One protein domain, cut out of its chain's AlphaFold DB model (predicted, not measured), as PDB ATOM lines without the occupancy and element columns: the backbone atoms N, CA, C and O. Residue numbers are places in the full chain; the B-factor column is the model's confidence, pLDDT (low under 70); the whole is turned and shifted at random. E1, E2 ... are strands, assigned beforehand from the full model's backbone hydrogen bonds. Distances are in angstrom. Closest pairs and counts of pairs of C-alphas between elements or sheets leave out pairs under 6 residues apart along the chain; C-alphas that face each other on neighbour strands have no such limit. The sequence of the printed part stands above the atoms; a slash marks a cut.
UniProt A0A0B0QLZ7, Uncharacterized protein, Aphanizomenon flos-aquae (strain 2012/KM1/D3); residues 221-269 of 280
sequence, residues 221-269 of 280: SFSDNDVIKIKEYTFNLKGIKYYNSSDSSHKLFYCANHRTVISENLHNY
ATOM      1  N   SER A 221      16.084 -26.371 -33.159       59.34
ATOM      2  CA  SER A 221      14.699 -25.968 -32.959       59.34
ATOM      3  C   SER A 221      13.854 -27.223 -32.788       59.34
ATOM      4  O   SER A 221      13.855 -28.088 -33.663       59.34
ATOM      5  N   PHE A 222      13.100 -27.306 -31.695       58.31
ATOM      6  CA  PHE A 222      11.952 -28.205 -31.672       58.31
ATOM      7  C   PHE A 222      10.877 -27.617 -32.597       58.31
ATOM      8  O   PHE A 222      10.743 -26.396 -32.688       58.31
ATOM      9  N   SER A 223      10.144 -28.462 -33.323       50.12
ATOM     10  CA  SER A 223       9.141 -28.012 -34.302       50.12
ATOM     11  C   SER A 223       7.913 -27.353 -33.677       50.12
ATOM     12  O   SER A 223       7.111 -26.762 -34.399       50.12
ATOM     13  N   ASP A 224       7.762 -27.422 -32.357       57.56
ATOM     14  CA  ASP A 224       6.479 -27.163 -31.723       57.56
ATOM     15  C   ASP A 224       6.506 -25.786 -31.052       57.56
ATOM     16  O   ASP A 224       6.962 -25.608 -29.919       57.56
ATOM     17  N   ASN A 225       6.046 -24.779 -31.799       71.50
ATOM     18  CA  ASN A 225       5.542 -23.555 -31.191       71.50
ATOM     19  C   ASN A 225       4.163 -23.881 -30.620       71.50
ATOM     20  O   ASN A 225       3.239 -24.166 -31.382       71.50
ATOM     21  N   ASP A 226       4.029 -23.815 -29.302       84.06
ATOM     22  CA  ASP A 226       2.755 -24.033 -28.629       84.06
ATOM     23  C   ASP A 226       2.137 -22.704 -28.211       84.06
ATOM     24  O   ASP A 226       2.832 -21.734 -27.899       84.06
ATOM     25  N   VAL A 227       0.811 -22.654 -28.175       88.38
ATOM     26  CA  VAL A 227       0.074 -21.489 -27.684       88.38
ATOM     27  C   VAL A 227      -0.775 -21.928 -26.508       88.38
ATOM     28  O   VAL A 227      -1.676 -22.751 -26.655       88.38
ATOM     29  N   ILE A 228      -0.519 -21.349 -25.335       91.81
ATOM     30  CA  ILE A 228      -1.327 -21.600 -24.140       91.81
ATOM     31  C   ILE A 228      -2.150 -20.365 -23.792       91.81
ATOM     32  O   ILE A 228      -1.707 -19.224 -23.941       91.81
ATOM     33  N   LYS A 229      -3.358 -20.596 -23.278       93.69
ATOM     34  CA  LYS A 229      -4.233 -19.538 -22.776       93.69
ATOM     35  C   LYS A 229      -4.394 -19.683 -21.270       93.69
ATOM     36  O   LYS A 229      -4.879 -20.704 -20.791       93.69
ATOM     37  N   ILE A 230      -4.007 -18.650 -20.529       92.44
ATOM     38  CA  ILE A 230      -4.171 -18.583 -19.075       92.44
ATOM     39  C   ILE A 230      -5.104 -17.411 -18.784       92.44
ATOM     40  O   ILE A 230      -4.728 -16.248 -18.931       92.44
ATOM     41  N   LYS A 231      -6.338 -17.724 -18.368       94.38
ATOM     42  CA  LYS A 231      -7.432 -16.749 -18.228       94.38
ATOM     43  C   LYS A 231      -7.684 -16.012 -19.557       94.38
ATOM     44  O   LYS A 231      -8.038 -16.643 -20.551       94.38
ATOM     45  N   GLU A 232      -7.516 -14.694 -19.576       94.31
ATOM     46  CA  GLU A 232      -7.701 -13.831 -20.749       94.31
ATOM     47  C   GLU A 232      -6.411 -13.591 -21.548       94.31
ATOM     48  O   GLU A 232      -6.468 -13.022 -22.634       94.31
ATOM     49  N   TYR A 233      -5.264 -14.066 -21.051       92.38
ATOM     50  CA  TYR A 233      -3.961 -13.853 -21.675       92.38
ATOM     51  C   TYR A 233      -3.524 -15.055 -22.512       92.38
ATOM     52  O   TYR A 233      -3.670 -16.212 -22.103       92.38
ATOM     53  N   THR A 234      -2.939 -14.762 -23.669       91.19
ATOM     54  CA  THR A 234      -2.352 -15.745 -24.584       91.19
ATOM     55  C   THR A 234      -0.833 -15.690 -24.479       91.19
ATOM     56  O   THR A 234      -0.250 -14.608 -24.543       91.19
ATOM     57  N   PHE A 235      -0.195 -16.849 -24.345       89.19
ATOM     58  CA  PHE A 235       1.256 -16.995 -24.277       89.19
ATOM     59  C   PHE A 235       1.739 -17.914 -25.396       89.19
ATOM     60  O   PHE A 235       1.170 -18.985 -25.607       89.19
ATOM     61  N   ASN A 236       2.813 -17.508 -26.070       86.75
ATOM     62  CA  ASN A 236       3.516 -18.337 -27.045       86.75
ATOM     63  C   ASN A 236       4.686 -19.035 -26.348       86.75
ATOM     64  O   ASN A 236       5.521 -18.377 -25.723       86.75
ATOM     65  N   LEU A 237       4.745 -20.356 -26.459       86.69
ATOM     66  CA  LEU A 237       5.825 -21.183 -25.947       86.69
ATOM     67  C   LEU A 237       6.704 -21.600 -27.113       86.69
ATOM     68  O   LEU A 237       6.233 -22.167 -28.095       86.69
ATOM     69  N   LYS A 238       8.000 -21.334 -26.971       82.31
ATOM     70  CA  LYS A 238       9.011 -21.742 -27.937       82.31
ATOM     71  C   LYS A 238      10.077 -22.561 -27.228       82.31
ATOM     72  O   LYS A 238      10.840 -22.035 -26.418       82.31
ATOM     73  N   GLY A 239      10.100 -23.857 -27.519       81.62
ATOM     74  CA  GLY A 239      11.134 -24.766 -27.046       81.62
ATOM     75  C   GLY A 239      12.362 -24.686 -27.943       81.62
ATOM     76  O   GLY A 239      12.273 -24.921 -29.145       81.62
ATOM     77  N   ILE A 240      13.525 -24.392 -27.366       80.00
ATOM     78  CA  ILE A 240      14.796 -24.449 -28.091       80.00
ATOM     79  C   ILE A 240      15.792 -25.345 -27.366       80.00
ATOM     80  O   ILE A 240      15.880 -25.337 -26.135       80.00
ATOM     81  N   LYS A 241      16.590 -26.088 -28.131       80.31
ATOM     82  CA  LYS A 241      17.787 -26.739 -27.616       80.31
ATOM     83  C   LYS A 241      18.998 -26.000 -28.145       80.31
ATOM     84  O   LYS A 241      19.301 -26.024 -29.330       80.31
ATOM     85  N   TYR A 242      19.699 -25.341 -27.234       77.62
ATOM     86  CA  TYR A 242      20.913 -24.617 -27.567       77.62
ATOM     87  C   TYR A 242      22.131 -25.425 -27.126       77.62
ATOM     88  O   TYR A 242      22.389 -25.605 -25.929       77.62
ATOM     89  N   TYR A 243      22.837 -26.006 -28.088       69.25
ATOM     90  CA  TYR A 243      24.091 -26.712 -27.853       69.25
ATOM     91  C   TYR A 243      25.196 -25.706 -27.509       69.25
ATOM     92  O   TYR A 243      25.191 -24.577 -27.984       69.25
ATOM     93  N   ASN A 244      26.133 -26.094 -26.642       68.94
ATOM     94  CA  ASN A 244      27.303 -25.272 -26.290       68.94
ATOM     95  C   ASN A 244      27.007 -23.909 -25.629       68.94
ATOM     96  O   ASN A 244      27.822 -22.987 -25.710       68.94
ATOM     97  N   SER A 245      25.864 -23.793 -24.949       68.69
ATOM     98  CA  SER A 245      25.610 -22.736 -23.962       68.69
ATOM     99  C   SER A 245      26.605 -22.843 -22.802       68.69
ATOM    100  O   SER A 245      26.880 -23.960 -22.352       68.69
ATOM    101  N   SER A 246      27.106 -21.717 -22.276       67.88
ATOM    102  CA  SER A 246      27.888 -21.741 -21.028       67.88
ATOM    103  C   SER A 246      27.059 -22.257 -19.846       67.88
ATOM    104  O   SER A 246      27.595 -22.864 -18.917       67.88
ATOM    105  N   ASP A 247      25.738 -22.085 -19.927       71.25
ATOM    106  CA  ASP A 247      24.775 -22.661 -19.007       71.25
ATOM    107  C   ASP A 247      24.143 -23.934 -19.584       71.25
ATOM    108  O   ASP A 247      23.398 -23.912 -20.570       71.25
ATOM    109  N   SER A 248      24.449 -25.063 -18.954       76.12
ATOM    110  CA  SER A 248      23.930 -26.379 -19.332       76.12
ATOM    111  C   SER A 248      22.580 -26.707 -18.689       76.12
ATOM    112  O   SER A 248      22.039 -27.780 -18.981       76.12
ATOM    113  N   SER A 249      22.037 -25.829 -17.834       81.69
ATOM    114  CA  SER A 249      20.782 -26.087 -17.137       81.69
ATOM    115  C   SER A 249      19.552 -25.904 -18.026       81.69
ATOM    116  O   SER A 249      19.563 -25.213 -19.046       81.69
ATOM    117  N   HIS A 250      18.465 -26.567 -17.638       85.69
ATOM    118  CA  HIS A 250      17.165 -26.398 -18.275       85.69
ATOM    119  C   HIS A 250      16.458 -25.190 -17.663       85.69
ATOM    120  O   HIS A 250      16.164 -25.189 -16.465       85.69
ATOM    121  N   LYS A 251      16.165 -24.175 -18.480       86.50
ATOM    122  CA  LYS A 251      15.572 -22.916 -18.022       86.50
ATOM    123  C   LYS A 251      14.297 -22.560 -18.767       86.50
ATOM    124  O   LYS A 251      14.196 -22.770 -19.972       86.50
ATOM    125  N   LEU A 252      13.365 -21.968 -18.031       87.69
ATOM    126  CA  LEU A 252      12.207 -21.264 -18.561       87.69
ATOM    127  C   LEU A 252      12.495 -19.769 -18.521       87.69
ATOM    128  O   LEU A 252      12.844 -19.233 -17.470       87.69
ATOM    129  N   PHE A 253      12.345 -19.103 -19.661       85.56
ATOM    130  CA  PHE A 253      12.521 -17.661 -19.782       85.56
ATOM    131  C   PHE A 253      11.162 -17.010 -20.031       85.56
ATOM    132  O   PHE A 253      10.519 -17.264 -21.047       85.56
ATOM    133  N   TYR A 254      10.729 -16.162 -19.101       86.94
ATOM    134  CA  TYR A 254       9.535 -15.340 -19.258       86.94
ATOM    135  C   TYR A 254       9.935 -14.055 -19.957       86.94
ATOM    136  O   TYR A 254      10.622 -13.212 -19.372       86.94
ATOM    137  N   CYS A 255       9.509 -13.911 -21.206       83.31
ATOM    138  CA  CYS A 255       9.878 -12.778 -22.034       83.31
ATOM    139  C   CYS A 255       8.723 -11.783 -22.167       83.31
ATOM    140  O   CYS A 255       7.581 -12.170 -22.406       83.31
ATOM    141  N   ALA A 256       9.033 -10.494 -22.062       79.00
ATOM    142  CA  ALA A 256       8.127  -9.403 -22.401       79.00
ATOM    143  C   ALA A 256       8.907  -8.341 -23.180       79.00
ATOM    144  O   ALA A 256      10.047  -8.030 -22.833       79.00
ATOM    145  N   ASN A 257       8.303  -7.799 -24.239       73.06
ATOM    146  CA  ASN A 257       8.923  -6.801 -25.121       73.06
ATOM    147  C   ASN A 257      10.336  -7.222 -25.570       73.06
ATOM    148  O   ASN A 257      11.294  -6.458 -25.462       73.06
ATOM    149  N   HIS A 258      10.441  -8.479 -26.015       71.56
ATOM    150  CA  HIS A 258      11.656  -9.118 -26.534       71.56
ATOM    151  C   HIS A 258      12.822  -9.241 -25.540       71.56
ATOM    152  O   HIS A 258      13.956  -9.493 -25.941       71.56
ATOM    153  N   ARG A 259      12.558  -9.123 -24.230       71.38
ATOM    154  CA  ARG A 259      13.551  -9.308 -23.163       71.38
ATOM    155  C   ARG A 259      13.091 -10.321 -22.133       71.38
ATOM    156  O   ARG A 259      11.915 -10.360 -21.779       71.38
ATOM    157  N   THR A 260      14.040 -11.066 -21.585       79.19
ATOM    158  CA  THR A 260      13.820 -11.897 -20.400       79.19
ATOM    159  C   THR A 260      13.525 -11.012 -19.188       79.19
ATOM    160  O   THR A 260      14.363 -10.212 -18.773       79.19
ATOM    161  N   VAL A 261      12.342 -11.178 -18.600       80.81
ATOM    162  CA  VAL A 261      11.938 -10.540 -17.338       80.81
ATOM    163  C   VAL A 261      12.338 -11.417 -16.158       80.81
ATOM    164  O   VAL A 261      12.894 -10.929 -15.177       80.81
ATOM    165  N   ILE A 262      12.055 -12.716 -16.260       83.50
ATOM    166  CA  ILE A 262      12.336 -13.716 -15.229       83.50
ATOM    167  C   ILE A 262      12.900 -14.953 -15.924       83.50
ATOM    168  O   ILE A 262      12.449 -15.325 -17.006       83.50
ATOM    169  N   SER A 263      13.880 -15.595 -15.294       84.94
ATOM    170  CA  SER A 263      14.342 -16.922 -15.691       84.94
ATOM    171  C   SER A 263      14.256 -17.867 -14.505       84.94
ATOM    172  O   SER A 263      14.730 -17.518 -13.422       84.94
ATOM    173  N   GLU A 264      13.727 -19.063 -14.718       88.62
ATOM    174  CA  GLU A 264      13.611 -20.088 -13.684       88.62
ATOM    175  C   GLU A 264      14.249 -21.394 -14.142       88.62
ATOM    176  O   GLU A 264      14.210 -21.733 -15.324       88.62
ATOM    177  N   ASN A 265      14.828 -22.151 -13.210       88.69
ATOM    178  CA  ASN A 265      15.329 -23.482 -13.526       88.69
ATOM    179  C   ASN A 265      14.169 -24.487 -13.536       88.69
ATOM    180  O   ASN A 265      13.471 -24.651 -12.537       88.69
ATOM    181  N   LEU A 266      13.997 -25.199 -14.648       89.81
ATOM    182  CA  LEU A 266      12.888 -26.133 -14.856       89.81
ATOM    183  C   LEU A 266      12.945 -27.362 -13.941       89.81
ATOM    184  O   LEU A 266      11.901 -27.936 -13.645       89.81
ATOM    185  N   HIS A 267      14.129 -27.753 -13.455       88.69
ATOM    186  CA  HIS A 267      14.264 -28.885 -12.526       88.69
ATOM    187  C   HIS A 267      13.536 -28.656 -11.191       88.69
ATOM    188  O   HIS A 267      13.202 -29.618 -10.509       88.69
ATOM    189  N   ASN A 268      13.248 -27.398 -10.838       88.25
ATOM    190  CA  ASN A 268      12.442 -27.062  -9.662       88.25
ATOM    191  C   ASN A 268      10.961 -27.438  -9.832       88.25
ATOM    192  O   ASN A 268      10.249 -27.573  -8.840       88.25
ATOM    193  N   TYR A 269      10.494 -27.577 -11.076       90.12
ATOM    194  CA  TYR A 269       9.079 -27.746 -11.407       90.12
ATOM    195  C   TYR A 269       8.762 -29.091 -12.064       90.12
ATOM    196  O   TYR A 269       7.631 -29.561 -11.965       90.12
TER     197      TYR A 269
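This is residues 221 to 269 of the 280 residues of an uncharacterized protein of Aphanizomenon flos-aquae (strain 2012/KM1/D3) (UniProt A0A0B0QLZ7). Two antiparallel strand hairpins make this loose model: a long one, E1 and E2, and a shorter one, E3 and E4, which crosses it on the E2 side. The turn of the long hairpin, residues 229 to 234, sticks out at one end and residues 243 to 248 at the other. The printed part has 49 residues with no named helix and four named strands, E1 E2 E3 E4 along the chain, in two sheets ordered E1 - E2 and E3 - E4; the class is all strand. The whole is loose, with a radius of gyration of the C-alphas of 12.2 A, and spans 36 by 24 by 24 A.

Find C-alpha 221 at (14.699, -25.968, -32.959); from there E1 runs over residues 221 to 230, 24.6 A, and bends by 54 degrees at residue 224. E2, residues 233 to 242, runs 27.7 A from C-alpha 233 at (-3.961, -13.853, -21.675). E3 takes residues 251 to 256, 16.0 A, and E4 residues 259 to 265, 17.2 A, ending at C-alpha 265 at (15.329, -23.482, -13.526).

Look first at the hairpin of E1 and E2, antiparallel at 157 degrees, where N 228 and O 235 are within hydrogen-bond range at 2.9 A. E2 and E3 are near each other, with 9 pairs of C-alphas within 10 A. In the hairpin of E3 and E4, antiparallel at 157 degrees, N 254 and O 262 are 2.8 A apart. E1 is apart from E3 and E4, and E2 is apart from E4.

The two C-alphas farthest apart, those of Glu 232 and Asn 244, are 37.2 A apart. The printed part has no cut and no long link. Look for pLDDT under 70 at residues 221 to 224 and 243 to 246; the mean of the printed part is 80.8.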